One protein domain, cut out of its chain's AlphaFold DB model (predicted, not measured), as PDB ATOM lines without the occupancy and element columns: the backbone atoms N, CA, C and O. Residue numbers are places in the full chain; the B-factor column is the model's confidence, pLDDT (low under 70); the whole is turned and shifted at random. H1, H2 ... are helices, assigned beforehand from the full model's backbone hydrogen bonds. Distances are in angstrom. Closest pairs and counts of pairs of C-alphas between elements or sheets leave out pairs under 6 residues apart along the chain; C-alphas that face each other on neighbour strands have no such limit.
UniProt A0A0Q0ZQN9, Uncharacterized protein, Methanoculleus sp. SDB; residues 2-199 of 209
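This is residues 2 to 199 of the 209 residues of an uncharacterized protein of Methanoculleus sp. SDB (UniProt A0A0Q0ZQN9). Three helices, H3, H4 and H5, stand side by side in an up-and-down bundle; H7 and H8 cross it steeply, with H6 beside H7. H2 folds back beside the first part of H3, and H1 sticks out as a free arm. The printed part has 198 residues with eight named helices, H1 to H8 in chain order, and no named strand: all helix. It is compact, with a radius of gyration of the C-alphas of 18.1 A and spans of 63, 43 and 29 A.

Find C-alpha 48 at (108.231, 75.016, 126.488); from there H3 runs 36.5 A to residue 72. Next come H4, residues 78 to 92, and H5, residues 102 to 124, 32.5 A long with a kink of 29 degrees near residue 111. Before H3 are H1, residues 2 to 15, and H2, residues 22 to 33. H6, residues 131 to 141, H7, residues 146 to 161, and H8, residues 180 to 199, follow, ending at C-alpha 199, (106.427, 100.216, 110.209).

Look at C-alphas 67 and 81, the closest of the hairpin H3 and H4, 5.8 A apart. H4 and H5 form another hairpin, at a shallow tilt of 4 degrees. H7 touches residues 113 to 122 of H5 alone, closest at C-alphas 118 and 154, 4.0 A, at a steep tilt of 59 degrees. H6, H7 and H8 form a bundle, helices grouped together. H1 touches no helix. Every O i to N i+4 pair is within hydrogen-bond range in H1, H2, H4, H6 and H7, but 17 of 21 in H3, 17 of 19 in H5 and 14 of 16 in H8.

The printed part has no cut. The links H2 to H3 and H7 to H8 are long. Look for pLDDT under 70 at residues 2 to 17 and 172 to 177.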
ATOM      1  N   ALA A   2      72.339 103.249 101.092       45.56
ATOM      2  CA  ALA A   2      72.502 101.821 101.441       45.56
ATOM      3  C   ALA A   2      73.869 101.196 101.066       45.56
ATOM      4  O   ALA A   2      74.380 100.353 101.794       45.56
ATOM      5  N   ARG A   3      74.496 101.644  99.965       41.50
ATOM      6  CA  ARG A   3      75.832 101.182  99.528       41.50
ATOM      7  C   ARG A   3      76.965 101.590 100.485       41.50
ATOM      8  O   ARG A   3      77.894 100.821 100.665       41.50
ATOM      9  N   SER A   4      76.853 102.759 101.122       50.06
ATOM     10  CA  SER A   4      77.852 103.275 102.073       50.06
ATOM     11  C   SER A   4      77.775 102.563 103.429       50.06
ATOM     12  O   SER A   4      78.809 102.191 103.969       50.06
ATOM     13  N   LYS A   5      76.565 102.273 103.934       45.16
ATOM     14  CA  LYS A   5      76.387 101.459 105.153       45.16
ATOM     15  C   LYS A   5      76.933 100.038 104.987       45.16
ATOM     16  O   LYS A   5      77.658  99.568 105.849       45.16
ATOM     17  N   LYS A   6      76.643  99.393 103.852       43.34
ATOM     18  CA  LYS A   6      77.079  98.018 103.569       43.34
ATOM     19  C   LYS A   6      78.595  97.888 103.348       43.34
ATOM     20  O   LYS A   6      79.140  96.817 103.582       43.34
ATOM     21  N   ASN A   7      79.259  98.957 102.893       49.00
ATOM     22  CA  ASN A   7      80.723  99.018 102.822       49.00
ATOM     23  C   ASN A   7      81.339  99.199 104.209       49.00
ATOM     24  O   ASN A   7      82.175  98.385 104.572       49.00
ATOM     25  N   LYS A   8      80.839 100.145 105.016       50.00
ATOM     26  CA  LYS A   8      81.285 100.310 106.410       50.00
ATOM     27  C   LYS A   8      81.137  99.028 107.232       50.00
ATOM     28  O   LYS A   8      82.018  98.686 108.002       50.00
ATOM     29  N   GLU A   9      80.044  98.291 107.046       48.28
ATOM     30  CA  GLU A   9      79.780  97.026 107.745       48.28
ATOM     31  C   GLU A   9      80.739  95.897 107.312       48.28
ATOM     32  O   GLU A   9      81.194  95.115 108.143       48.28
ATOM     33  N   LYS A  10      81.125  95.853 106.029       47.69
ATOM     34  CA  LYS A  10      82.155  94.930 105.516       47.69
ATOM     35  C   LYS A  10      83.582  95.332 105.908       47.69
ATOM     36  O   LYS A  10      84.407  94.456 106.137       47.69
ATOM     37  N   GLU A  11      83.872  96.627 105.971       51.69
ATOM     38  CA  GLU A  11      85.146  97.183 106.452       51.69
ATOM     39  C   GLU A  11      85.334  96.868 107.941       51.69
ATOM     40  O   GLU A  11      86.370  96.344 108.336       51.69
ATOM     41  N   HIS A  12      84.281  97.042 108.743       51.06
ATOM     42  CA  HIS A  12      84.254  96.670 110.158       51.06
ATOM     43  C   HIS A  12      84.473  95.164 110.378       51.06
ATOM     44  O   HIS A  12      85.198  94.770 111.286       51.06
ATOM     45  N   GLN A  13      83.896  94.312 109.520       51.47
ATOM     46  CA  GLN A  13      84.100  92.859 109.573       51.47
ATOM     47  C   GLN A  13      85.523  92.421 109.206       51.47
ATOM     48  O   GLN A  13      85.987  91.411 109.728       51.47
ATOM     49  N   LYS A  14      86.228  93.142 108.325       55.09
ATOM     50  CA  LYS A  14      87.630  92.828 107.997       55.09
ATOM     51  C   LYS A  14      88.583  93.205 109.128       55.09
ATOM     52  O   LYS A  14      89.471  92.422 109.442       55.09
ATOM     53  N   LEU A  15      88.343  94.346 109.777       59.31
ATOM     54  CA  LEU A  15      89.134  94.780 110.929       59.31
ATOM     55  C   LEU A  15      88.914  93.884 112.164       59.31
ATOM     56  O   LEU A  15      89.778  93.824 113.030       59.31
ATOM     57  N   PHE A  16      87.800  93.146 112.243       58.19
ATOM     58  CA  PHE A  16      87.513  92.243 113.366       58.19
ATOM     59  C   PHE A  16      88.615  91.194 113.598       58.19
ATOM     60  O   PHE A  16      88.919  90.878 114.742       58.19
ATOM     61  N   TYR A  17      89.264  90.702 112.536       61.88
ATOM     62  CA  TYR A  17      90.368  89.736 112.651       61.88
ATOM     63  C   TYR A  17      91.682  90.350 113.160       61.88
ATOM     64  O   TYR A  17      92.623  89.616 113.465       61.88
ATOM     65  N   LEU A  18      91.773  91.679 113.240       71.94
ATOM     66  CA  LEU A  18      92.957  92.367 113.758       71.94
ATOM     67  C   LEU A  18      92.943  92.479 115.266       71.94
ATOM     68  O   LEU A  18      94.009  92.447 115.883       71.94
ATOM     69  N   PHE A  19      91.755  92.656 115.836       81.12
ATOM     70  CA  PHE A  19      91.618  92.946 117.248       81.12
ATOM     71  C   PHE A  19      91.673  91.671 118.067       81.12
ATOM     72  O   PHE A  19      91.319  90.577 117.623       81.12
ATOM     73  N   TYR A  20      92.194  91.823 119.276       90.31
ATOM     74  CA  TYR A  20      92.281  90.725 120.214       90.31
ATOM     75  C   TYR A  20      90.868  90.325 120.651       90.31
ATOM     76  O   TYR A  20      90.046  91.186 120.954       90.31
ATOM     77  N   THR A  21      90.566  89.028 120.642       93.44
ATOM     78  CA  THR A  21      89.226  88.508 120.946       93.44
ATOM     79  C   THR A  21      89.258  87.617 122.181       93.44
ATOM     80  O   THR A  21      90.293  87.036 122.510       93.44
ATOM     81  N   GLN A  22      88.100  87.440 122.825       94.31
ATOM     82  CA  GLN A  22      87.964  86.517 123.954       94.31
ATOM     83  C   GLN A  22      88.327  85.077 123.571       94.31
ATOM     84  O   GLN A  22      88.938  84.359 124.353       94.31
ATOM     85  N   GLU A  23      87.975  84.646 122.357       94.12
ATOM     86  CA  GLU A  23      88.337  83.316 121.857       94.12
ATOM     87  C   GLU A  23      89.859  83.159 121.745       94.12
ATOM     88  O   GLU A  23      90.412  82.163 122.206       94.12
ATOM     89  N   ARG A  24      90.553  84.168 121.203       94.88
ATOM     90  CA  ARG A  24      92.018  84.169 121.096       94.88
ATOM     91  C   ARG A  24      92.682  84.140 122.471       94.88
ATOM     92  O   ARG A  24      93.595  83.346 122.664       94.88
ATOM     93  N   TRP A  25      92.189  84.943 123.418       96.19
ATOM     94  CA  TRP A  25      92.627  84.906 124.815       96.19
ATOM     95  C   TRP A  25      92.480  83.501 125.405       96.19
ATOM     96  O   TRP A  25      93.459  82.912 125.851       96.19
ATOM     97  N   ASN A  26      91.279  82.923 125.335       95.44
ATOM     98  CA  ASN A  26      90.994  81.605 125.903       95.44
ATOM     99  C   ASN A  26      91.892  80.512 125.306       95.44
ATOM    100  O   ASN A  26      92.375  79.655 126.042       95.44
ATOM    101  N   ASN A  27      92.156  80.565 123.997       95.50
ATOM    102  CA  ASN A  27      93.052  79.622 123.328       95.50
ATOM    103  C   ASN A  27      94.490  79.725 123.859       95.50
ATOM    104  O   ASN A  27      95.143  78.702 124.065       95.50
ATOM    105  N   TRP A  28      94.982  80.942 124.109       96.69
ATOM    106  CA  TRP A  28      96.300  81.144 124.714       96.69
ATOM    107  C   TRP A  28      96.362  80.657 126.156       96.69
ATOM    108  O   TRP A  28      97.298  79.943 126.507       96.69
ATOM    109  N   ILE A  29      95.357  80.987 126.967       96.06
ATOM    110  CA  ILE A  29      95.263  80.529 128.356       96.06
ATOM    111  C   ILE A  29      95.256  79.002 128.421       96.06
ATOM    112  O   ILE A  29      96.006  78.419 129.203       96.06
ATOM    113  N   GLN A  30      94.481  78.344 127.556       95.25
ATOM    114  CA  GLN A  30      94.480  76.888 127.468       95.25
ATOM    115  C   GLN A  30      95.872  76.351 127.108       95.25
ATOM    116  O   GLN A  30      96.400  75.495 127.816       95.25
ATOM    117  N   ALA A  31      96.502  76.881 126.057       95.00
ATOM    118  CA  ALA A  31      97.819  76.418 125.624       95.00
ATOM    119  C   ALA A  31      98.903  76.610 126.702       95.00
ATOM    120  O   ALA A  31      99.787  75.765 126.851       95.00
ATOM    121  N   LEU A  32      98.831  77.696 127.476       95.44
ATOM    122  CA  LEU A  32      99.720  77.938 128.612       95.44
ATOM    123  C   LEU A  32      99.464  76.958 129.757       95.44
ATOM    124  O   LEU A  32     100.421  76.423 130.306       95.44
ATOM    125  N   SER A  33      98.198  76.673 130.075       93.19
ATOM    126  CA  SER A  33      97.835  75.721 131.136       93.19
ATOM    127  C   SER A  33      98.291  74.286 130.850       93.19
ATOM    128  O   SER A  33      98.525  73.511 131.771       93.19
ATOM    129  N   GLU A  34      98.446  73.936 129.573       93.69
ATOM    130  CA  GLU A  34      98.916  72.622 129.125       93.69
ATOM    131  C   GLU A  34     100.453  72.559 128.980       93.69
ATOM    132  O   GLU A  34     101.009  71.493 128.700       93.69
ATOM    133  N   SER A  35     101.160  73.683 129.155       92.69
ATOM    134  CA  SER A  35     102.608  73.779 128.952       92.69
ATOM    135  C   SER A  35     103.404  73.531 130.235       92.69
ATOM    136  O   SER A  35     103.044  74.000 131.309       92.69
ATOM    137  N   SER A  36     104.549  72.849 130.119       90.38
ATOM    138  CA  SER A  36     105.499  72.695 131.232       90.38
ATOM    139  C   SER A  36     106.468  73.877 131.296       90.38
ATOM    140  O   SER A  36     107.093  74.239 130.292       90.38
ATOM    141  N   PHE A  37     106.598  74.452 132.490       89.69
ATOM    142  CA  PHE A  37     107.557  75.509 132.821       89.69
ATOM    143  C   PHE A  37     108.838  74.965 133.464       89.69
ATOM    144  O   PHE A  37     109.758  75.735 133.727       89.69
ATOM    145  N   ASP A  38     108.910  73.652 133.684       88.25
ATOM    146  CA  ASP A  38     110.049  73.017 134.331       88.25
ATOM    147  C   ASP A  38     111.278  73.038 133.421       88.25
ATOM    148  O   ASP A  38     111.209  72.765 132.215       88.25
ATOM    149  N   GLU A  39     112.431  73.319 134.021       83.69
ATOM    150  CA  GLU A  39     113.713  73.132 133.354       83.69
ATOM    151  C   GLU A  39     113.944  71.642 133.101       83.69
ATOM    152  O   GLU A  39     113.854  70.810 134.008       83.69
ATOM    153  N   MET A  40     114.259  71.290 131.854       78.56
ATOM    154  CA  MET A  40     114.678  69.929 131.543       78.56
ATOM    155  C   MET A  40     116.149  69.765 131.934       78.56
ATOM    156  O   MET A  40     116.990  70.498 131.403       78.56
ATOM    157  N   PRO A  41     116.488  68.797 132.805       77.81
ATOM    158  CA  PRO A  41     117.879  68.491 133.103       77.81
ATOM    159  C   PRO A  41     118.639  68.196 131.806       77.81
ATOM    160  O   PRO A  41     118.139  67.467 130.950       77.81
ATOM    161  N   ASP A  42     119.837  68.765 131.672       80.75
ATOM    162  CA  ASP A  42     120.744  68.585 130.528       80.75
ATOM    163  C   ASP A  42     120.276  69.190 129.186       80.75
ATOM    164  O   ASP A  42     120.844  68.879 128.135       80.75
ATOM    165  N   SER A  43     119.281  70.084 129.200       80.38
ATOM    166  CA  SER A  43     118.860  70.857 128.026       80.38
ATOM    167  C   SER A  43     119.345  72.307 128.101       80.38
ATOM    168  O   SER A  43     119.144  72.981 129.106       80.38
ATOM    169  N   GLU A  44     119.925  72.817 127.011       81.38
ATOM    170  CA  GLU A  44     120.169  74.261 126.827       81.38
ATOM    171  C   GLU A  44     118.929  74.995 126.277       81.38
ATOM    172  O   GLU A  44     118.935  76.215 126.115       81.38
ATOM    173  N   GLU A  45     117.857  74.264 125.951       83.50
ATOM    174  CA  GLU A  45     116.632  74.867 125.438       83.50
ATOM    175  C   GLU A  45     115.781  75.469 126.555       83.50
ATOM    176  O   GLU A  45     115.493  74.824 127.563       83.50
ATOM    177  N   MET A  46     115.270  76.676 126.304       84.81
ATOM    178  CA  MET A  46     114.263  77.315 127.148       84.81
ATOM    179  C   MET A  46     113.030  76.403 127.327       84.81
ATOM    180  O   MET A  46     112.549  75.875 126.317       84.81
ATOM    181  N   PRO A  47     112.472  76.262 128.547       90.31
ATOM    182  CA  PRO A  47     111.235  75.525 128.804       90.31
ATOM    183  C   PRO A  47     110.108  75.861 127.823       90.31
ATOM    184  O   PRO A  47     109.934  77.012 127.411       90.31
ATOM    185  N   ALA A  48     109.312  74.853 127.460       89.06
ATOM    186  CA  ALA A  48     108.231  75.016 126.488       89.06
ATOM    187  C   ALA A  48     107.215  76.082 126.927       89.06
ATOM    188  O   ALA A  48     106.820  76.905 126.102       89.06
ATOM    189  N   GLY A  49     106.867  76.117 128.217       92.31
ATOM    190  CA  GLY A  49     105.984  77.117 128.811       92.31
ATOM    191  C   GLY A  49     106.526  78.537 128.696       92.31
ATOM    192  O   GLY A  49     105.777  79.428 128.318       92.31
ATOM    193  N   LEU A  50     107.831  78.754 128.897       92.38
ATOM    194  CA  LEU A  50     108.436  80.083 128.743       92.38
ATOM    195  C   LEU A  50     108.435  80.556 127.284       92.38
ATOM    196  O   LEU A  50     108.110  81.710 127.012       92.38
ATOM    197  N   ARG A  51     108.704  79.661 126.325       91.94
ATOM    198  CA  ARG A  51     108.568  79.990 124.894       91.94
ATOM    199  C   ARG A  51     107.119  80.306 124.525       91.94
ATOM    200  O   ARG A  51     106.863  81.234 123.763       91.94
ATOM    201  N   GLN A  52     106.172  79.541 125.064       94.88
ATOM    202  CA  GLN A  52     104.746  79.771 124.852       94.88
ATOM    203  C   GLN A  52     104.302  81.110 125.453       94.88
ATOM    204  O   GLN A  52     103.532  81.832 124.821       94.88
ATOM    205  N   LEU A  53     104.837  81.474 126.620       94.94
ATOM    206  CA  LEU A  53     104.602  82.751 127.289       94.94
ATOM    207  C   LEU A  53     105.118  83.937 126.475       94.94
ATOM    208  O   LEU A  53     104.429  84.946 126.325       94.94
ATOM    209  N   GLN A  54     106.315  83.797 125.909       93.62
ATOM    210  CA  GLN A  54     106.875  84.797 125.011       93.62
ATOM    211  C   GLN A  54     105.987  84.973 123.772       93.62
ATOM    212  O   GLN A  54     105.587  86.087 123.458       93.62
ATOM    213  N   ASN A  55     105.587  83.877 123.120       95.00
ATOM    214  CA  ASN A  55     104.695  83.956 121.960       95.00
ATOM    215  C   ASN A  55     103.349  84.611 122.307       95.00
ATOM    216  O   ASN A  55     102.830  85.399 121.523       95.00
ATOM    217  N   PHE A  56     102.787  84.297 123.476       96.38
ATOM    218  CA  PHE A  56     101.545  84.886 123.972       96.38
ATOM    219  C   PHE A  56     101.651  86.405 124.168       96.38
ATOM    220  O   PHE A  56     100.783  87.156 123.721       96.38
ATOM    221  N   THR A  57     102.724  86.865 124.811       96.38
ATOM    222  CA  THR A  57     102.944  88.296 125.070       96.38
ATOM    223  C   THR A  57     103.262  89.073 123.789       96.38
ATOM    224  O   THR A  57     102.722  90.164 123.590       96.38
ATOM    225  N   ASP A  58     104.027  88.487 122.864       95.06
ATOM    226  CA  ASP A  58     104.273  89.036 121.522       95.06
ATOM    227  C   ASP A  58     102.971  89.176 120.715       95.06
ATOM    228  O   ASP A  58     102.751  90.171 120.015       95.06
ATOM    229  N   ASP A  59     102.083  88.186 120.819       95.69
ATOM    230  CA  ASP A  59     100.790  88.155 120.142       95.69
ATOM    231  C   ASP A  59      99.862  89.284 120.613       95.69
ATOM    232  O   ASP A  59      99.251  89.976 119.786       95.69
ATOM    233  N   ILE A  60      99.806  89.509 121.930       96.44
ATOM    234  CA  ILE A  60      99.080  90.624 122.547       96.44
ATOM    235  C   ILE A  60      99.664  91.956 122.091       96.44
ATOM    236  O   ILE A  60      98.927  92.783 121.550       96.44
ATOM    237  N   ASN A  61     100.977  92.152 122.238       96.12
ATOM    238  CA  ASN A  61     101.641  93.386 121.826       96.12
ATOM    239  C   ASN A  61     101.363  93.704 120.352       96.12
ATOM    240  O   ASN A  61     100.961  94.815 120.005       96.12
ATOM    241  N   SER A  62     101.497  92.707 119.476       94.06
ATOM    242  CA  SER A  62     101.216  92.830 118.043       94.06
ATOM    243  C   SER A  62      99.773  93.236 117.748       94.06
ATOM    244  O   SER A  62      99.537  94.080 116.884       94.06
ATOM    245  N   ALA A  63      98.791  92.666 118.449       94.56
ATOM    246  CA  ALA A  63      97.386  93.014 118.254       94.56
ATOM    247  C   ALA A  63      97.052  94.413 118.794       94.56
ATOM    248  O   ALA A  63      96.411  95.208 118.104       94.56
ATOM    249  N   VAL A  64      97.511  94.730 120.003       97.00
ATOM    250  CA  VAL A  64      97.198  95.980 120.702       97.00
ATOM    251  C   VAL A  64      97.861  97.179 120.013       97.00
ATOM    252  O   VAL A  64      97.207  98.196 119.780       97.00
ATOM    253  N   LEU A  65      99.122  97.062 119.580       96.81
ATOM    254  CA  LEU A  65      99.863  98.160 118.938       96.81
ATOM    255  C   LEU A  65      99.370  98.502 117.523       96.81
ATOM    256  O   LEU A  65      99.664  99.585 117.013       96.81
ATOM    257  N   LYS A  66      98.561  97.641 116.894       95.25
ATOM    258  CA  LYS A  66      97.868  97.992 115.642       95.25
ATOM    259  C   LYS A  66      96.814  99.077 115.846       95.25
ATOM    260  O   LYS A  66      96.557  99.834 114.917       95.25
ATOM    261  N   ILE A  67      96.232  99.201 117.039       95.81
ATOM    262  CA  ILE A  67      95.186 100.190 117.338       95.81
ATOM    263  C   ILE A  67      95.693 101.635 117.166       95.81
ATOM    264  O   ILE A  67      95.132 102.354 116.332       95.81
ATOM    265  N   PRO A  68      96.760 102.091 117.863       95.81
ATOM    266  CA  PRO A  68      97.300 103.431 117.632       95.81
ATOM    267  C   PRO A  68      97.827 103.601 116.203       95.81
ATOM    268  O   PRO A  68      97.696 104.681 115.633       95.81
ATOM    269  N   LYS A  69      98.331 102.530 115.574       94.31
ATOM    270  CA  LYS A  69      98.798 102.578 114.185       94.31
ATOM    271  C   LYS A  69      97.668 102.839 113.181       94.31
ATOM    272  O   LYS A  69      97.854 103.626 112.258       94.31
ATOM    273  N   LEU A  70      96.495 102.237 113.375       92.81
ATOM    274  CA  LEU A  70      95.297 102.517 112.576       92.81
ATOM    275  C   LEU A  70      94.849 103.975 112.738       92.81
ATOM    276  O   LEU A  70      94.472 104.610 111.754       92.81
ATOM    277  N   LYS A  71      94.955 104.545 113.945       94.00
ATOM    278  CA  LYS A  71      94.740 105.984 114.147       94.00
ATOM    279  C   LYS A  71      95.765 106.817 113.375       94.00
ATOM    280  O   LYS A  71      95.393 107.787 112.723       94.00
ATOM    281  N   ASP A  72      97.046 106.459 113.424       93.50
ATOM    282  CA  ASP A  72      98.105 107.234 112.760       93.50
ATOM    283  C   ASP A  72      98.015 107.171 111.232       93.50
ATOM    284  O   ASP A  72      98.349 108.140 110.553       93.50
ATOM    285  N   ASN A  73      97.492 106.069 110.697       91.06
ATOM    286  CA  ASN A  73      97.181 105.920 109.278       91.06
ATOM    287  C   ASN A  73      95.841 106.594 108.887       91.06
ATOM    288  O   ASN A  73      95.436 106.536 107.731       91.06
ATOM    289  N   GLY A  74      95.133 107.234 109.828       90.06
ATOM    290  CA  GLY A  74      93.869 107.935 109.575       90.06
ATOM    291  C   GLY A  74      92.644 107.028 109.414       90.06
ATOM    292  O   GLY A  74      91.587 107.503 109.002       90.06
ATOM    293  N   VAL A  75      92.770 105.737 109.738       89.75
ATOM    294  CA  VAL A  75      91.671 104.760 109.699       89.75
ATOM    295  C   VAL A  75      90.715 104.956 110.866       89.75
ATOM    296  O   VAL A  75      89.501 104.869 110.690       89.75
ATOM    297  N   PHE A  76      91.270 105.238 112.043       91.69
ATOM    298  CA  PHE A  76      90.511 105.566 113.241       91.69
ATOM    299  C   PHE A  76      90.721 107.018 113.646       91.69
ATOM    300  O   PHE A  76      91.814 107.577 113.553       91.69
ATOM    301  N   THR A  77      89.663 107.614 114.178       94.50
ATOM    302  CA  THR A  77      89.791 108.763 115.069       94.50
ATOM    303  C   THR A  77      90.450 108.341 116.389       94.50
ATOM    304  O   THR A  77      90.506 107.160 116.731       94.50
ATOM    305  N   ALA A  78      90.947 109.310 117.162       94.94
ATOM    306  CA  ALA A  78      91.484 109.026 118.495       94.94
ATOM    307  C   ALA A  78      90.426 108.412 119.431       94.94
ATOM    308  O   ALA A  78      90.750 107.538 120.228       94.94
ATOM    309  N   GLU A  79      89.165 108.836 119.298       95.94
ATOM    310  CA  GLU A  79      88.032 108.315 120.069       95.94
ATOM    311  C   GLU A  79      87.738 106.854 119.708       95.94
ATOM    312  O   GLU A  79      87.724 106.008 120.597       95.94
ATOM    313  N   GLU A  80      87.622 106.525 118.416       95.12
ATOM    314  CA  GLU A  80      87.424 105.139 117.961       95.12
ATOM    315  C   GLU A  80      88.585 104.230 118.391       95.12
ATOM    316  O   GLU A  80      88.366 103.104 118.834       95.12
ATOM    317  N   ALA A  81      89.828 104.711 118.310       96.25
ATOM    318  CA  ALA A  81      90.987 103.952 118.770       96.25
ATOM    319  C   ALA A  81      90.964 103.715 120.290       96.25
ATOM    320  O   ALA A  81      91.313 102.626 120.737       96.25
ATOM    321  N   LEU A  82      90.529 104.700 121.084       97.69
ATOM    322  CA  LEU A  82      90.366 104.543 122.532       97.69
ATOM    323  C   LEU A  82      89.252 103.552 122.878       97.69
ATOM    324  O   LEU A  82      89.446 102.723 123.763       97.69
ATOM    325  N   GLU A  83      88.113 103.601 122.185       96.50
ATOM    326  CA  GLU A  83      87.029 102.629 122.364       96.50
ATOM    327  C   GLU A  83      87.525 101.203 122.096       96.50
ATOM    328  O   GLU A  83      87.359 100.326 122.941       96.50
ATOM    329  N   ARG A  84      88.236 100.991 120.982       95.38
ATOM    330  CA  ARG A  84      88.836  99.687 120.653       95.38
ATOM    331  C   ARG A  84      89.876  99.225 121.652       95.38
ATOM    332  O   ARG A  84      89.938  98.038 121.961       95.38
ATOM    333  N   LEU A  85      90.699 100.144 122.144       97.69
ATOM    334  CA  LEU A  85      91.687  99.820 123.160       97.69
ATOM    335  C   LEU A  85      91.009  99.332 124.442       97.69
ATOM    336  O   LEU A  85      91.439  98.322 124.984       97.69
ATOM    337  N   ASN A  86      89.939 100.001 124.882       97.50
ATOM    338  CA  ASN A  86      89.210  99.624 126.093       97.50
ATOM    339  C   ASN A  86      88.529  98.251 125.955       97.50
ATOM    340  O   ASN A  86      88.560  97.473 126.901       97.50
ATOM    341  N   GLU A  87      87.958  97.929 124.788       96.31
ATOM    342  CA  GLU A  87      87.383  96.597 124.523       96.31
ATOM    343  C   GLU A  87      88.441  95.485 124.655       96.31
ATOM    344  O   GLU A  87      88.193  94.441 125.253       96.31
ATOM    345  N   VAL A  88      89.636  95.711 124.103       96.88
ATOM    346  CA  VAL A  88      90.746  94.749 124.169       96.88
ATOM    347  C   VAL A  88      91.343  94.669 125.578       96.88
ATOM    348  O   VAL A  88      91.694  93.585 126.041       96.88
ATOM    349  N   GLU A  89      91.437  95.801 126.269       98.00
ATOM    350  CA  GLU A  89      91.887  95.872 127.658       98.00
ATOM    351  C   GLU A  89      90.952  95.118 128.597       98.00
ATOM    352  O   GLU A  89      91.439  94.393 129.452       98.00
ATOM    353  N   GLU A  90      89.632  95.209 128.418       97.62
ATOM    354  CA  GLU A  90      88.664  94.459 129.230       97.62
ATOM    355  C   GLU A  90      88.869  92.941 129.119       97.62
ATOM    356  O   GLU A  90      88.753  92.225 130.113       97.62
ATOM    357  N   ILE A  91      89.236  92.449 127.931       96.94
ATOM    358  CA  ILE A  91      89.544  91.030 127.708       96.94
ATOM    359  C   ILE A  91      90.839  90.641 128.434       96.94
ATOM    360  O   ILE A  91      90.866  89.648 129.158       96.94
ATOM    361  N   ILE A  92      91.915  91.404 128.224       96.88
ATOM    362  CA  ILE A  92      93.261  91.055 128.711       96.88
ATOM    363  C   ILE A  92      93.401  91.286 130.217       96.88
ATOM    364  O   ILE A  92      94.049  90.499 130.899       96.88
ATOM    365  N   MET A  93      92.801  92.354 130.734       97.56
ATOM    366  CA  MET A  93      92.840  92.751 132.145       97.56
ATOM    367  C   MET A  93      91.650  92.202 132.943       97.56
ATOM    368  O   MET A  93      91.445  92.589 134.095       97.56
ATOM    369  N   GLY A  94      90.850  91.317 132.341       96.25
ATOM    370  CA  GLY A  94      89.817  90.569 133.045       96.25
ATOM    371  C   GLY A  94      90.400  89.659 134.138       96.25
ATOM    372  O   GLY A  94      91.618  89.576 134.307       96.25
ATOM    373  N   PRO A  95      89.550  88.952 134.900       94.06
ATOM    374  CA  PRO A  95      90.014  88.048 135.947       94.06
ATOM    375  C   PRO A  95      91.046  87.043 135.421       94.06
ATOM    376  O   PRO A  95      90.810  86.394 134.395       94.06
ATOM    377  N   ALA A  96      92.168  86.906 136.132       90.38
ATOM    378  CA  ALA A  96      93.155  85.877 135.838       90.38
ATOM    379  C   ALA A  96      92.500  84.481 135.905       90.38
ATOM    380  O   ALA A  96      91.575  84.266 136.700       90.38
ATOM    381  N   PRO A  97      92.939  83.523 135.070       90.62
ATOM    382  CA  PRO A  97      92.434  82.159 135.142       90.62
ATOM    383  C   PRO A  97      92.771  81.526 136.497       90.62
ATOM    384  O   PRO A  97      93.782  81.849 137.121       90.62
ATOM    385  N   GLU A  98      91.934  80.589 136.932       87.69
ATOM    386  CA  GLU A  98      92.225  79.760 138.101       87.69
ATOM    387  C   GLU A  98      93.287  78.695 137.771       87.69
ATOM    388  O   GLU A  98      93.422  78.263 136.624       87.69
ATOM    389  N   GLY A  99      93.999  78.222 138.797       89.19
ATOM    390  CA  GLY A  99      94.963  77.124 138.690       89.19
ATOM    391  C   GLY A  99      96.419  77.578 138.584       89.19
ATOM    392  O   GLY A  99      96.762  78.705 138.933       89.19
ATOM    393  N   ASP A 100      97.276  76.678 138.105       88.44
ATOM    394  CA  ASP A 100      98.739  76.785 138.240       88.44
ATOM    395  C   ASP A 100      99.365  77.950 137.457       88.44
ATOM    396  O   ASP A 100     100.475  78.380 137.759       88.44
ATOM    397  N   ILE A 101      98.654  78.495 136.464       93.81
ATOM    398  CA  ILE A 101      99.125  79.635 135.663       93.81
ATOM    399  C   ILE A 101      98.639  80.991 136.188       93.81
ATOM    400  O   ILE A 101      98.984  82.013 135.600       93.81
ATOM    401  N   SER A 102      97.838  81.028 137.258       95.25
ATOM    402  CA  SER A 102      97.193  82.259 137.739       95.25
ATOM    403  C   SER A 102      98.213  83.360 138.050       95.25
ATOM    404  O   SER A 102      98.164  84.426 137.441       95.25
ATOM    405  N   GLU A 103      99.221  83.055 138.875       94.56
ATOM    406  CA  GLU A 103     100.285  84.003 139.255       94.56
ATOM    407  C   GLU A 103     101.106  84.482 138.045       94.56
ATOM    408  O   GLU A 103     101.516  85.641 137.969       94.56
ATOM    409  N   ILE A 104     101.312  83.604 137.056       94.75
ATOM    410  CA  ILE A 104     102.016  83.941 135.813       94.75
ATOM    411  C   ILE A 104     101.205  84.967 135.013       94.75
ATOM    412  O   ILE A 104     101.757  85.958 134.531       94.75
ATOM    413  N   ILE A 105      99.895  84.747 134.869       96.69
ATOM    414  CA  ILE A 105      99.014  85.665 134.141       96.69
ATOM    415  C   ILE A 105      98.876  86.996 134.883       96.69
ATOM    416  O   ILE A 105      98.953  88.041 134.239       96.69
ATOM    417  N   GLU A 106      98.753  86.986 136.210       96.50
ATOM    418  CA  GLU A 106      98.715  88.210 137.020       96.50
ATOM    419  C   GLU A 106      99.996  89.041 136.855       96.50
ATOM    420  O   GLU A 106      99.925  90.258 136.670       96.50
ATOM    421  N   GLY A 107     101.169  88.397 136.829       95.00
ATOM    422  CA  GLY A 107     102.441  89.072 136.553       95.00
ATOM    423  C   GLY A 107     102.480  89.737 135.171       95.00
ATOM    424  O   GLY A 107     102.956  90.863 135.022       95.00
ATOM    425  N   ILE A 108     101.916  89.085 134.153       95.38
ATOM    426  CA  ILE A 108     101.810  89.647 132.797       95.38
ATOM    427  C   ILE A 108     100.822  90.810 132.750       95.38
ATOM    428  O   ILE A 108     101.115  91.844 132.151       95.38
ATOM    429  N   GLN A 109      99.668  90.679 133.399       97.31
ATOM    430  CA  GLN A 109      98.684  91.756 133.490       97.31
ATOM    431  C   GLN A 109      99.284  92.987 134.180       97.31
ATOM    432  O   GLN A 109      99.108  94.109 133.700       97.31
ATOM    433  N   LEU A 110     100.069  92.788 135.244       96.31
ATOM    434  CA  LEU A 110     100.789  93.862 135.928       96.31
ATOM    435  C   LEU A 110     101.758  94.588 134.986       96.31
ATOM    436  O   LEU A 110     101.816  95.820 135.003       96.31
ATOM    437  N   ARG A 111     102.469  93.850 134.125       95.25
ATOM    438  CA  ARG A 111     103.311  94.430 133.068       95.25
ATOM    439  C   ARG A 111     102.495  95.224 132.045       95.25
ATOM    440  O   ARG A 111     102.851  96.360 131.728       95.25
ATOM    441  N   PHE A 112     101.375  94.677 131.570       98.19
ATOM    442  CA  PHE A 112     100.532  95.305 130.546       98.19
ATOM    443  C   PHE A 112      99.795  96.567 130.994       98.19
ATOM    444  O   PHE A 112      99.338  97.329 130.136       98.19
ATOM    445  N   LEU A 113      99.764  96.884 132.291       98.50
ATOM    446  CA  LEU A 113      99.358  98.217 132.746       98.50
ATOM    447  C   LEU A 113     100.144  99.324 132.025       98.50
ATOM    448  O   LEU A 113      99.557 100.325 131.603       98.50
ATOM    449  N   ALA A 114     101.452  99.132 131.822       98.19
ATOM    450  CA  ALA A 114     102.286 100.085 131.097       98.19
ATOM    451  C   ALA A 114     101.923 100.154 129.607       98.19
ATOM    452  O   ALA A 114     101.838 101.257 129.066       98.19
ATOM    453  N   LEU A 115     101.644  99.017 128.959       98.56
ATOM    454  CA  LEU A 115     101.202  98.954 127.558       98.56
ATOM    455  C   LEU A 115      99.926  99.781 127.339       98.56
ATOM    456  O   LEU A 115      99.908 100.705 126.518       98.56
ATOM    457  N   PHE A 116      98.867  99.497 128.101       98.75
ATOM    458  CA  PHE A 116      97.581 100.174 127.937       98.75
ATOM    459  C   PHE A 116      97.659 101.656 128.296       98.75
ATOM    460  O   PHE A 116      97.158 102.499 127.544       98.75
ATOM    461  N   LEU A 117      98.324 102.008 129.402       98.81
ATOM    462  CA  LEU A 117      98.452 103.407 129.804       98.81
ATOM    463  C   LEU A 117      99.273 104.221 128.797       98.81
ATOM    464  O   LEU A 117      98.922 105.369 128.513       98.81
ATOM    465  N   SER A 118     100.308 103.620 128.205       98.75
ATOM    466  CA  SER A 118     101.109 104.248 127.149       98.75
ATOM    467  C   SER A 118     100.272 104.604 125.931       98.75
ATOM    468  O   SER A 118     100.322 105.735 125.446       98.75
ATOM    469  N   ILE A 119      99.445 103.671 125.458       98.69
ATOM    470  CA  ILE A 119      98.599 103.904 124.284       98.69
ATOM    471  C   ILE A 119      97.507 104.926 124.606       98.69
ATOM    472  O   ILE A 119      97.270 105.828 123.803       98.69
ATOM    473  N   LYS A 120      96.884 104.862 125.791       98.75
ATOM    474  CA  LYS A 120      95.897 105.864 126.228       98.75
ATOM    475  C   LYS A 120      96.492 107.270 126.236       98.75
ATOM    476  O   LYS A 120      95.889 108.182 125.673       98.75
ATOM    477  N   LYS A 121      97.671 107.450 126.838       98.75
ATOM    478  CA  LYS A 121      98.374 108.741 126.861       98.75
ATOM    479  C   LYS A 121      98.744 109.202 125.456       98.75
ATOM    480  O   LYS A 121      98.507 110.363 125.128       98.75
ATOM    481  N   TYR A 122      99.243 108.302 124.608       98.62
ATOM    482  CA  TYR A 122      99.558 108.606 123.213       98.62
ATOM    483  C   TYR A 122      98.332 109.102 122.433       98.62
ATOM    484  O   TYR A 122      98.371 110.174 121.829       98.62
ATOM    485  N   LEU A 123      97.212 108.375 122.500       98.31
ATOM    486  CA  LEU A 123      95.969 108.724 121.805       98.31
ATOM    487  C   LEU A 123      95.371 110.051 122.291       98.31
ATOM    488  O   LEU A 123      94.787 110.782 121.492       98.31
ATOM    489  N   LYS A 124      95.544 110.384 123.575       98.12
ATOM    490  CA  LYS A 124      95.105 111.659 124.163       98.12
ATOM    491  C   LYS A 124      96.083 112.820 123.947       98.12
ATOM    492  O   LYS A 124      95.728 113.960 124.230       98.12
ATOM    493  N   GLY A 125      97.301 112.559 123.470       97.31
ATOM    494  CA  GLY A 125      98.358 113.575 123.403       97.31
ATOM    495  C   GLY A 125      98.898 113.993 124.779       97.31
ATOM    496  O   GLY A 125      99.448 115.082 124.922       97.31
ATOM    497  N   GLU A 126      98.726 113.155 125.803       96.56
ATOM    498  CA  GLU A 126      99.085 113.425 127.202       96.56
ATOM    499  C   GLU A 126     100.480 112.880 127.536       96.56
ATOM    500  O   GLU A 126     100.655 112.047 128.429       96.56
ATOM    501  N   TYR A 127     101.493 113.327 126.794       97.44
ATOM    502  CA  TYR A 127     102.876 112.911 127.001       97.44
ATOM    503  C   TYR A 127     103.849 114.037 126.655       97.44
ATOM    504  O   TYR A 127     103.684 114.764 125.681       97.44
ATOM    505  N   SER A 128     104.868 114.213 127.490       96.56
ATOM    506  CA  SER A 128     105.955 115.161 127.252       96.56
ATOM    507  C   SER A 128     107.121 114.866 128.192       96.56
ATOM    508  O   SER A 128     106.977 114.121 129.161       96.56
ATOM    509  N   GLY A 129     108.269 115.480 127.918       95.38
ATOM    510  CA  GLY A 129     109.457 115.370 128.756       95.38
ATOM    511  C   GLY A 129     110.566 114.537 128.125       95.38
ATOM    512  O   GLY A 129     110.475 114.071 126.991       95.38
ATOM    513  N   ASP A 130     111.656 114.403 128.870       94.81
ATOM    514  CA  ASP A 130     112.839 113.657 128.457       94.81
ATOM    515  C   ASP A 130     112.825 112.253 129.076       94.81
ATOM    516  O   ASP A 130     112.774 112.106 130.297       94.81
ATOM    517  N   ILE A 131     112.925 111.216 128.236       94.81
ATOM    518  CA  ILE A 131     112.858 109.802 128.649       94.81
ATOM    519  C   ILE A 131     113.887 109.476 129.738       94.81
ATOM    520  O   ILE A 131     113.583 108.741 130.674       94.81
ATOM    521  N   LYS A 132     115.111 110.014 129.653       93.56
ATOM    522  CA  LYS A 132     116.151 109.735 130.657       93.56
ATOM    523  C   LYS A 132     115.747 110.276 132.029       93.56
ATOM    524  O   LYS A 132     115.943 109.603 133.039       93.56
ATOM    525  N   THR A 133     115.215 111.493 132.050       95.56
ATOM    526  CA  THR A 133     114.735 112.157 133.265       95.56
ATOM    527  C   THR A 133     113.552 111.398 133.859       95.56
ATOM    528  O   THR A 133     113.587 111.054 135.038       95.56
ATOM    529  N   LEU A 134     112.578 111.030 133.023       96.88
ATOM    530  CA  LEU A 134     111.411 110.243 133.426       96.88
ATOM    531  C   LEU A 134     111.810 108.895 134.038       96.88
ATOM    532  O   LEU A 134     111.322 108.551 135.105       96.88
ATOM    533  N   ILE A 135     112.758 108.162 133.448       94.56
ATOM    534  CA  ILE A 135     113.241 106.890 134.019       94.56
ATOM    535  C   ILE A 135     113.822 107.087 135.423       94.56
ATOM    536  O   ILE A 135     113.547 106.299 136.327       94.56
ATOM    537  N   ALA A 136     114.623 108.137 135.622       93.56
ATOM    538  CA  ALA A 136     115.202 108.425 136.929       93.56
ATOM    539  C   ALA A 136     114.132 108.792 137.972       93.56
ATOM    540  O   ALA A 136     114.288 108.466 139.147       93.56
ATOM    541  N   GLU A 137     113.064 109.475 137.564       95.88
ATOM    542  CA  GLU A 137     111.937 109.827 138.433       95.88
ATOM    543  C   GLU A 137     111.033 108.631 138.738       95.88
ATOM    544  O   GLU A 137     110.627 108.454 139.887       95.88
ATOM    545  N   GLY A 138     110.762 107.787 137.745       95.62
ATOM    546  CA  GLY A 138     109.938 106.592 137.896       95.62
ATOM    547  C   GLY A 138     110.571 105.585 138.846       95.62
ATOM    548  O   GLY A 138     109.928 105.182 139.811       95.62
ATOM    549  N   ARG A 139     111.875 105.307 138.693       93.06
ATOM    550  CA  ARG A 139     112.625 104.459 139.638       93.06
ATOM    551  C   ARG A 139     112.606 104.997 141.070       93.06
ATOM    552  O   ARG A 139     112.471 104.227 142.005       93.06
ATOM    553  N   LYS A 140     112.705 106.319 141.258       94.19
ATOM    554  CA  LYS A 140     112.606 106.939 142.596       94.19
ATOM    555  C   LYS A 140     111.207 106.849 143.199       94.19
ATOM    556  O   LYS A 140     111.081 106.934 144.415       94.19
ATOM    557  N   SER A 141     110.181 106.772 142.357       94.50
ATOM    558  CA  SER A 141     108.784 106.752 142.791       94.50
ATOM    559  C   SER A 141     108.288 105.330 143.052       94.50
ATOM    560  O   SER A 141     107.388 105.173 143.866       94.50
ATOM    561  N   ALA A 142     108.889 104.316 142.419       91.44
ATOM    562  CA  ALA A 142     108.416 102.929 142.403       91.44
ATOM    563  C   ALA A 142     108.113 102.346 143.793       91.44
ATOM    564  O   ALA A 142     107.082 101.703 143.958       91.44
ATOM    565  N   ASP A 143     108.945 102.636 144.795       88.81
ATOM    566  CA  ASP A 143     108.770 102.083 146.147       88.81
ATOM    567  C   ASP A 143     107.749 102.850 147.001       88.81
ATOM    568  O   ASP A 143     107.176 102.302 147.941       88.81
ATOM    569  N   SER A 144     107.543 104.142 146.724       93.69
ATOM    570  CA  SER A 144     106.734 105.033 147.571       93.69
ATOM    571  C   SER A 144     105.381 105.412 146.972       93.69
ATOM    572  O   SER A 144     104.480 105.816 147.700       93.69
ATOM    573  N   ASP A 145     105.268 105.351 145.648       97.06
ATOM    574  CA  ASP A 145     104.135 105.835 144.865       97.06
ATOM    575  C   ASP A 145     104.088 105.081 143.524       97.06
ATOM    576  O   ASP A 145     104.562 105.549 142.481       97.06
ATOM    577  N   VAL A 146     103.554 103.859 143.583       96.31
ATOM    578  CA  VAL A 146     103.447 102.942 142.438       96.31
ATOM    579  C   VAL A 146     102.569 103.537 141.334       96.31
ATOM    580  O   VAL A 146     102.889 103.389 140.158       96.31
ATOM    581  N   GLU A 147     101.501 104.258 141.687       97.56
ATOM    582  CA  GLU A 147     100.618 104.913 140.714       97.56
ATOM    583  C   GLU A 147     101.362 105.996 139.931       97.56
ATOM    584  O   GLU A 147     101.275 106.051 138.702       97.56
ATOM    585  N   ARG A 148     102.168 106.820 140.612       97.94
ATOM    586  CA  ARG A 148     103.040 107.793 139.945       97.94
ATOM    587  C   ARG A 148     104.095 107.117 139.081       97.94
ATOM    588  O   ARG A 148     104.372 107.593 137.982       97.94
ATOM    589  N   ALA A 149     104.708 106.039 139.564       98.12
ATOM    590  CA  ALA A 149     105.682 105.288 138.781       98.12
ATOM    591  C   ALA A 149     105.043 104.716 137.503       98.12
ATOM    592  O   ALA A 149     105.632 104.826 136.428       98.12
ATOM    593  N   LEU A 150     103.814 104.202 137.594       98.56
ATOM    594  CA  LEU A 150     103.048 103.720 136.447       98.56
ATOM    595  C   LEU A 150     102.709 104.859 135.476       98.56
ATOM    596  O   LEU A 150     102.893 104.709 134.270       98.56
ATOM    597  N   ASP A 151     102.277 106.020 135.977       98.62
ATOM    598  CA  ASP A 151     101.998 107.198 135.145       98.62
ATOM    599  C   ASP A 151     103.238 107.670 134.365       98.62
ATOM    600  O   ASP A 151     103.162 107.984 133.169       98.62
ATOM    601  N   ILE A 152     104.404 107.639 135.017       98.44
ATOM    602  CA  ILE A 152     105.699 107.914 134.391       98.44
ATOM    603  C   ILE A 152     106.023 106.858 133.325       98.44
ATOM    604  O   ILE A 152     106.404 107.233 132.214       98.44
ATOM    605  N   ALA A 153     105.846 105.564 133.615       98.25
ATOM    606  CA  ALA A 153     106.060 104.490 132.644       98.25
ATOM    607  C   ALA A 153     105.159 104.665 131.411       98.25
ATOM    608  O   ALA A 153     105.654 104.687 130.285       98.25
ATOM    609  N   GLY A 154     103.865 104.925 131.614       98.62
ATOM    610  CA  GLY A 154     102.927 105.234 130.536       98.62
ATOM    611  C   GLY A 154     103.355 106.449 129.705       98.62
ATOM    612  O   GLY A 154     103.235 106.458 128.482       98.62
ATOM    613  N   THR A 155     103.909 107.481 130.342       98.69
ATOM    614  CA  THR A 155     104.427 108.664 129.633       98.69
ATOM    615  C   THR A 155     105.649 108.315 128.777       98.69
ATOM    616  O   THR A 155     105.764 108.784 127.643       98.69
ATOM    617  N   ILE A 156     106.543 107.455 129.275       98.38
ATOM    618  CA  ILE A 156     107.698 106.955 128.515       98.38
ATOM    619  C   ILE A 156     107.238 106.128 127.310       98.38
ATOM    620  O   ILE A 156     107.719 106.365 126.202       98.38
ATOM    621  N   GLY A 157     106.304 105.192 127.487       98.25
ATOM    622  CA  GLY A 157     105.813 104.379 126.376       98.25
ATOM    623  C   GLY A 157     105.035 105.194 125.339       98.25
ATOM    624  O   GLY A 157     105.170 104.938 124.144       98.25
ATOM    625  N   ALA A 158     104.318 106.246 125.743       98.56
ATOM    626  CA  ALA A 158     103.710 107.197 124.809       98.56
ATOM    627  C   ALA A 158     104.758 107.962 123.975       98.56
ATOM    628  O   ALA A 158     104.596 108.102 122.764       98.56
ATOM    629  N   LEU A 159     105.869 108.390 124.589       97.88
ATOM    630  CA  LEU A 159     107.000 108.986 123.865       97.88
ATOM    631  C   LEU A 159     107.652 107.992 122.890       97.88
ATOM    632  O   LEU A 159     108.132 108.398 121.836       97.88
ATOM    633  N   VAL A 160     107.682 106.696 123.219       96.50
ATOM    634  CA  VAL A 160     108.172 105.633 122.319       96.50
ATOM    635  C   VAL A 160     107.234 105.422 121.134       96.50
ATOM    636  O   VAL A 160     107.709 105.290 120.005       96.50
ATOM    637  N   LEU A 161     105.919 105.434 121.366       96.75
ATOM    638  CA  LEU A 161     104.910 105.391 120.303       96.75
ATOM    639  C   LEU A 161     105.069 106.573 119.329       96.75
ATOM    640  O   LEU A 161     104.992 106.367 118.122       96.75
ATOM    641  N   ASP A 162     105.417 107.761 119.836       96.00
ATOM    642  CA  ASP A 162     105.734 108.963 119.041       96.00
ATOM    643  C   ASP A 162     107.138 108.933 118.380       96.00
ATOM    644  O   ASP A 162     107.642 109.923 117.852       96.00
ATOM    645  N   GLY A 163     107.815 107.781 118.386       93.06
ATOM    646  CA  GLY A 163     109.107 107.584 117.719       93.06
ATOM    647  C   GLY A 163     110.337 107.867 118.586       93.06
ATOM    648  O   GLY A 163     111.466 107.848 118.082       93.06
ATOM    649  N   GLY A 164     110.155 108.097 119.887       90.81
ATOM    650  CA  GLY A 164     111.230 108.174 120.869       90.81
ATOM    651  C   GLY A 164     112.029 106.871 120.987       90.81
ATOM    652  O   GLY A 164     111.560 105.780 120.667       90.81
ATOM    653  N   SER A 165     113.273 106.973 121.470       83.75
ATOM    654  CA  SER A 165     114.145 105.806 121.676       83.75
ATOM    655  C   SER A 165     114.227 105.403 123.155       83.75
ATOM    656  O   SER A 165     114.851 106.078 123.976       83.75
ATOM    657  N   CYS A 166     113.622 104.263 123.477       77.69
ATOM    658  CA  CYS A 166     113.689 103.542 124.753       77.69
ATOM    659  C   CYS A 166     113.590 102.028 124.452       77.69
ATOM    660  O   CYS A 166     113.287 101.686 123.310       77.69
ATOM    661  N   CYS A 167     113.894 101.097 125.360       75.31
ATOM    662  CA  CYS A 167     114.466 101.221 126.710       75.31
ATOM    663  C   CYS A 167     115.735 100.380 126.914       75.31
ATOM    664  O   CYS A 167     116.412 100.540 127.930       75.31
ATOM    665  N   GLY A 168     116.157  99.590 125.926       74.44
ATOM    666  CA  GLY A 168     117.251  98.627 126.060       74.44
ATOM    667  C   GLY A 168     118.604  99.182 126.527       74.44
ATOM    668  O   GLY A 168     119.448  98.414 126.962       74.44
ATOM    669  N   LYS A 169     118.876 100.496 126.466       77.12
ATOM    670  CA  LYS A 169     120.095 101.095 127.068       77.12
ATOM    671  C   LYS A 169     119.996 101.342 128.581       77.12
ATOM    672  O   LYS A 169     121.025 101.506 129.219       77.12
ATOM    673  N   TYR A 170     118.783 101.413 129.123       78.12
ATOM    674  CA  TYR A 170     118.496 101.665 130.539       78.12
ATOM    675  C   TYR A 170     118.160 100.386 131.309       78.12
ATOM    676  O   TYR A 170     118.300 100.365 132.530       78.12
ATOM    677  N   LEU A 171     117.765  99.345 130.574       75.44
ATOM    678  CA  LEU A 171     117.637  97.962 131.036       75.44
ATOM    679  C   LEU A 171     118.996  97.240 131.100       75.44
ATOM    680  O   LEU A 171     119.123  96.190 131.712       75.44
ATOM    681  N   ARG A 172     120.032  97.808 130.466       58.50
ATOM    682  CA  ARG A 172     121.406  97.298 130.512       58.50
ATOM    683  C   ARG A 172     122.092  97.733 131.808       58.50
ATOM    684  O   ARG A 172     122.736  98.778 131.858       58.50
ATOM    685  N   GLY A 173     121.955  96.910 132.834       54.25
ATOM    686  CA  GLY A 173     122.725  96.951 134.071       54.25
ATOM    687  C   GLY A 173     122.454  95.682 134.870       54.25
ATOM    688  O   GLY A 173     121.366  95.128 134.741       54.25
ATOM    689  N   ASP A 174     123.424  95.240 135.672       52.19
ATOM    690  CA  ASP A 174     123.210  94.235 136.723       52.19
ATOM    691  C   ASP A 174     122.290  94.852 137.789       52.19
ATOM    692  O   ASP A 174     122.731  95.288 138.852       52.19
ATOM    693  N   LEU A 175     121.005  95.001 137.467       57.84
ATOM    694  CA  LEU A 175     119.984  95.139 138.488       57.84
ATOM    695  C   LEU A 175     119.961  93.787 139.191       57.84
ATOM    696  O   LEU A 175     119.448  92.820 138.639       57.84
ATOM    697  N   GLU A 176     120.600  93.716 140.360       57.12
ATOM    698  CA  GLU A 176     120.629  92.495 141.175       57.12
ATOM    699  C   GLU A 176     119.197  92.001 141.447       57.12
ATOM    700  O   GLU A 176     118.961  90.796 141.448       57.12
ATOM    701  N   GLU A 177     118.239  92.932 141.564       67.94
ATOM    702  CA  GLU A 177     116.801  92.667 141.642       67.94
ATOM    703  C   GLU A 177     116.038  93.734 140.824       67.94
ATOM    704  O   GLU A 177     115.951  94.888 141.259       67.94
ATOM    705  N   PRO A 178     115.535  93.424 139.612       78.56
ATOM    706  CA  PRO A 178     114.685  94.349 138.868       78.56
ATOM    707  C   PRO A 178     113.376  94.594 139.629       78.56
ATOM    708  O   PRO A 178     112.752  93.661 140.132       78.56
ATOM    709  N   GLY A 179     112.969  95.861 139.733       88.88
ATOM    710  CA  GLY A 179     111.697  96.234 140.353       88.88
ATOM    711  C   GLY A 179     110.556  96.320 139.338       88.88
ATOM    712  O   GLY A 179     110.781  96.348 138.130       88.88
ATOM    713  N   ILE A 180     109.327  96.502 139.828       92.50
ATOM    714  CA  ILE A 180     108.117  96.636 138.989       92.50
ATOM    715  C   ILE A 180     108.239  97.716 137.901       92.50
ATOM    716  O   ILE A 180     107.740  97.566 136.788       92.50
ATOM    717  N   PHE A 181     108.935  98.820 138.195       95.06
ATOM    718  CA  PHE A 181     109.153  99.870 137.206       95.06
ATOM    719  C   PHE A 181     110.086  99.413 136.079       95.06
ATOM    720  O   PHE A 181     109.902  99.824 134.937       95.06
ATOM    721  N   ASP A 182     111.067  98.557 136.370       92.69
ATOM    722  CA  ASP A 182     111.929  97.972 135.348       92.69
ATOM    723  C   ASP A 182     111.156  96.954 134.493       92.69
ATOM    724  O   ASP A 182     111.327  96.969 133.276       92.69
ATOM    725  N   ASP A 183     110.225  96.188 135.071       92.75
ATOM    726  CA  ASP A 183     109.316  95.314 134.307       92.75
ATOM    727  C   ASP A 183     108.444  96.100 133.317       92.75
ATOM    728  O   ASP A 183     108.247  95.689 132.170       92.75
ATOM    729  N   TRP A 184     107.968  97.284 133.710       97.06
ATOM    730  CA  TRP A 184     107.274  98.190 132.792       97.06
ATOM    731  C   TRP A 184     108.193  98.765 131.712       97.06
ATOM    732  O   TRP A 184     107.757  98.961 130.579       97.06
ATOM    733  N   LEU A 185     109.467  99.030 132.015       95.69
ATOM    734  CA  LEU A 185     110.436  99.443 130.994       95.69
ATOM    735  C   LEU A 185     110.762  98.310 130.013       95.69
ATOM    736  O   LEU A 185     111.003  98.606 128.841       95.69
ATOM    737  N   ILE A 186     110.774  97.052 130.468       93.75
ATOM    738  CA  ILE A 186     110.898  95.869 129.603       93.75
ATOM    739  C   ILE A 186     109.709  95.826 128.645       93.75
ATOM    740  O   ILE A 186     109.916  95.782 127.438       93.75
ATOM    741  N   GLU A 187     108.486  95.978 129.159       96.44
ATOM    742  CA  GLU A 187     107.285  96.024 128.320       96.44
ATOM    743  C   GLU A 187     107.360  97.126 127.252       96.44
ATOM    744  O   GLU A 187     107.052  96.908 126.084       96.44
ATOM    745  N   ILE A 188     107.843  98.315 127.615       97.19
ATOM    746  CA  ILE A 188     108.004  99.421 126.663       97.19
ATOM    747  C   ILE A 188     109.092  99.123 125.606       97.19
ATOM    748  O   ILE A 188     108.989  99.588 124.465       97.19
ATOM    749  N   ASP A 189     110.133  98.357 125.942       94.75
ATOM    750  CA  ASP A 189     111.140  97.901 124.970       94.75
ATOM    751  C   ASP A 189     110.570  96.842 124.012       94.75
ATOM    752  O   ASP A 189     110.821  96.905 122.800       94.75
ATOM    753  N   ASP A 190     109.742  95.932 124.527       94.25
ATOM    754  CA  ASP A 190     109.007  94.935 123.744       94.25
ATOM    755  C   ASP A 190     108.058  95.639 122.760       94.25
ATOM    756  O   ASP A 190     108.107  95.388 121.547       94.25
ATOM    757  N   MET A 191     107.311  96.649 123.229       95.75
ATOM    758  CA  MET A 191     106.506  97.526 122.375       95.75
ATOM    759  C   MET A 191     107.344  98.160 121.260       95.75
ATOM    760  O   MET A 191     106.970  98.111 120.086       95.75
ATOM    761  N   ALA A 192     108.502  98.743 121.592       93.88
ATOM    762  CA  ALA A 192     109.394  99.363 120.612       93.88
ATOM    763  C   ALA A 192     109.899  98.358 119.563       93.88
ATOM    764  O   ALA A 192     110.147  98.720 118.405       93.88
ATOM    765  N   THR A 193     110.076  97.097 119.951       93.00
ATOM    766  CA  THR A 193     110.470  96.010 119.054       93.00
ATOM    767  C   THR A 193     109.334  95.635 118.111       93.00
ATOM    768  O   THR A 193     109.549  95.608 116.894       93.00
ATOM    769  N   VAL A 194     108.116  95.469 118.620       93.25
ATOM    770  CA  VAL A 194     106.932  95.180 117.802       93.25
ATOM    771  C   VAL A 194     106.595  96.343 116.863       93.25
ATOM    772  O   VAL A 194     106.357  96.125 115.677       93.25
ATOM    773  N   LEU A 195     106.697  97.598 117.305       92.75
ATOM    774  CA  LEU A 195     106.473  98.773 116.449       92.75
ATOM    775  C   LEU A 195     107.377  98.791 115.205       92.75
ATOM    776  O   LEU A 195     106.972  99.273 114.144       92.75
ATOM    777  N   LYS A 196     108.593  98.230 115.282       91.56
ATOM    778  CA  LYS A 196     109.478  98.109 114.110       91.56
ATOM    779  C   LYS A 196     108.902  97.165 113.056       91.56
ATOM    780  O   LYS A 196     109.099  97.430 111.868       91.56
ATOM    781  N   THR A 197     108.203  96.105 113.463       90.62
ATOM    782  CA  THR A 197     107.546  95.164 112.542       90.62
ATOM    783  C   THR A 197     106.305  95.798 111.903       90.62
ATOM    784  O   THR A 197     106.024  95.557 110.731       90.62
ATOM    785  N   LEU A 198     105.650  96.720 112.617       89.38
ATOM    786  CA  LEU A 198     104.474  97.465 112.159       89.38
ATOM    787  C   LEU A 198     104.793  98.719 111.319       89.38
ATOM    788  O   LEU A 198     103.882  99.419 110.886       89.38
ATOM    789  N   LYS A 199     106.064  99.023 111.014       83.00
ATOM    790  CA  LYS A 199     106.427 100.216 110.209       83.00
ATOM    791  C   LYS A 199     105.755 100.267 108.837       83.00
ATOM    792  O   LYS A 199     105.454 101.351 108.351       83.00
TER     793      LYS A 199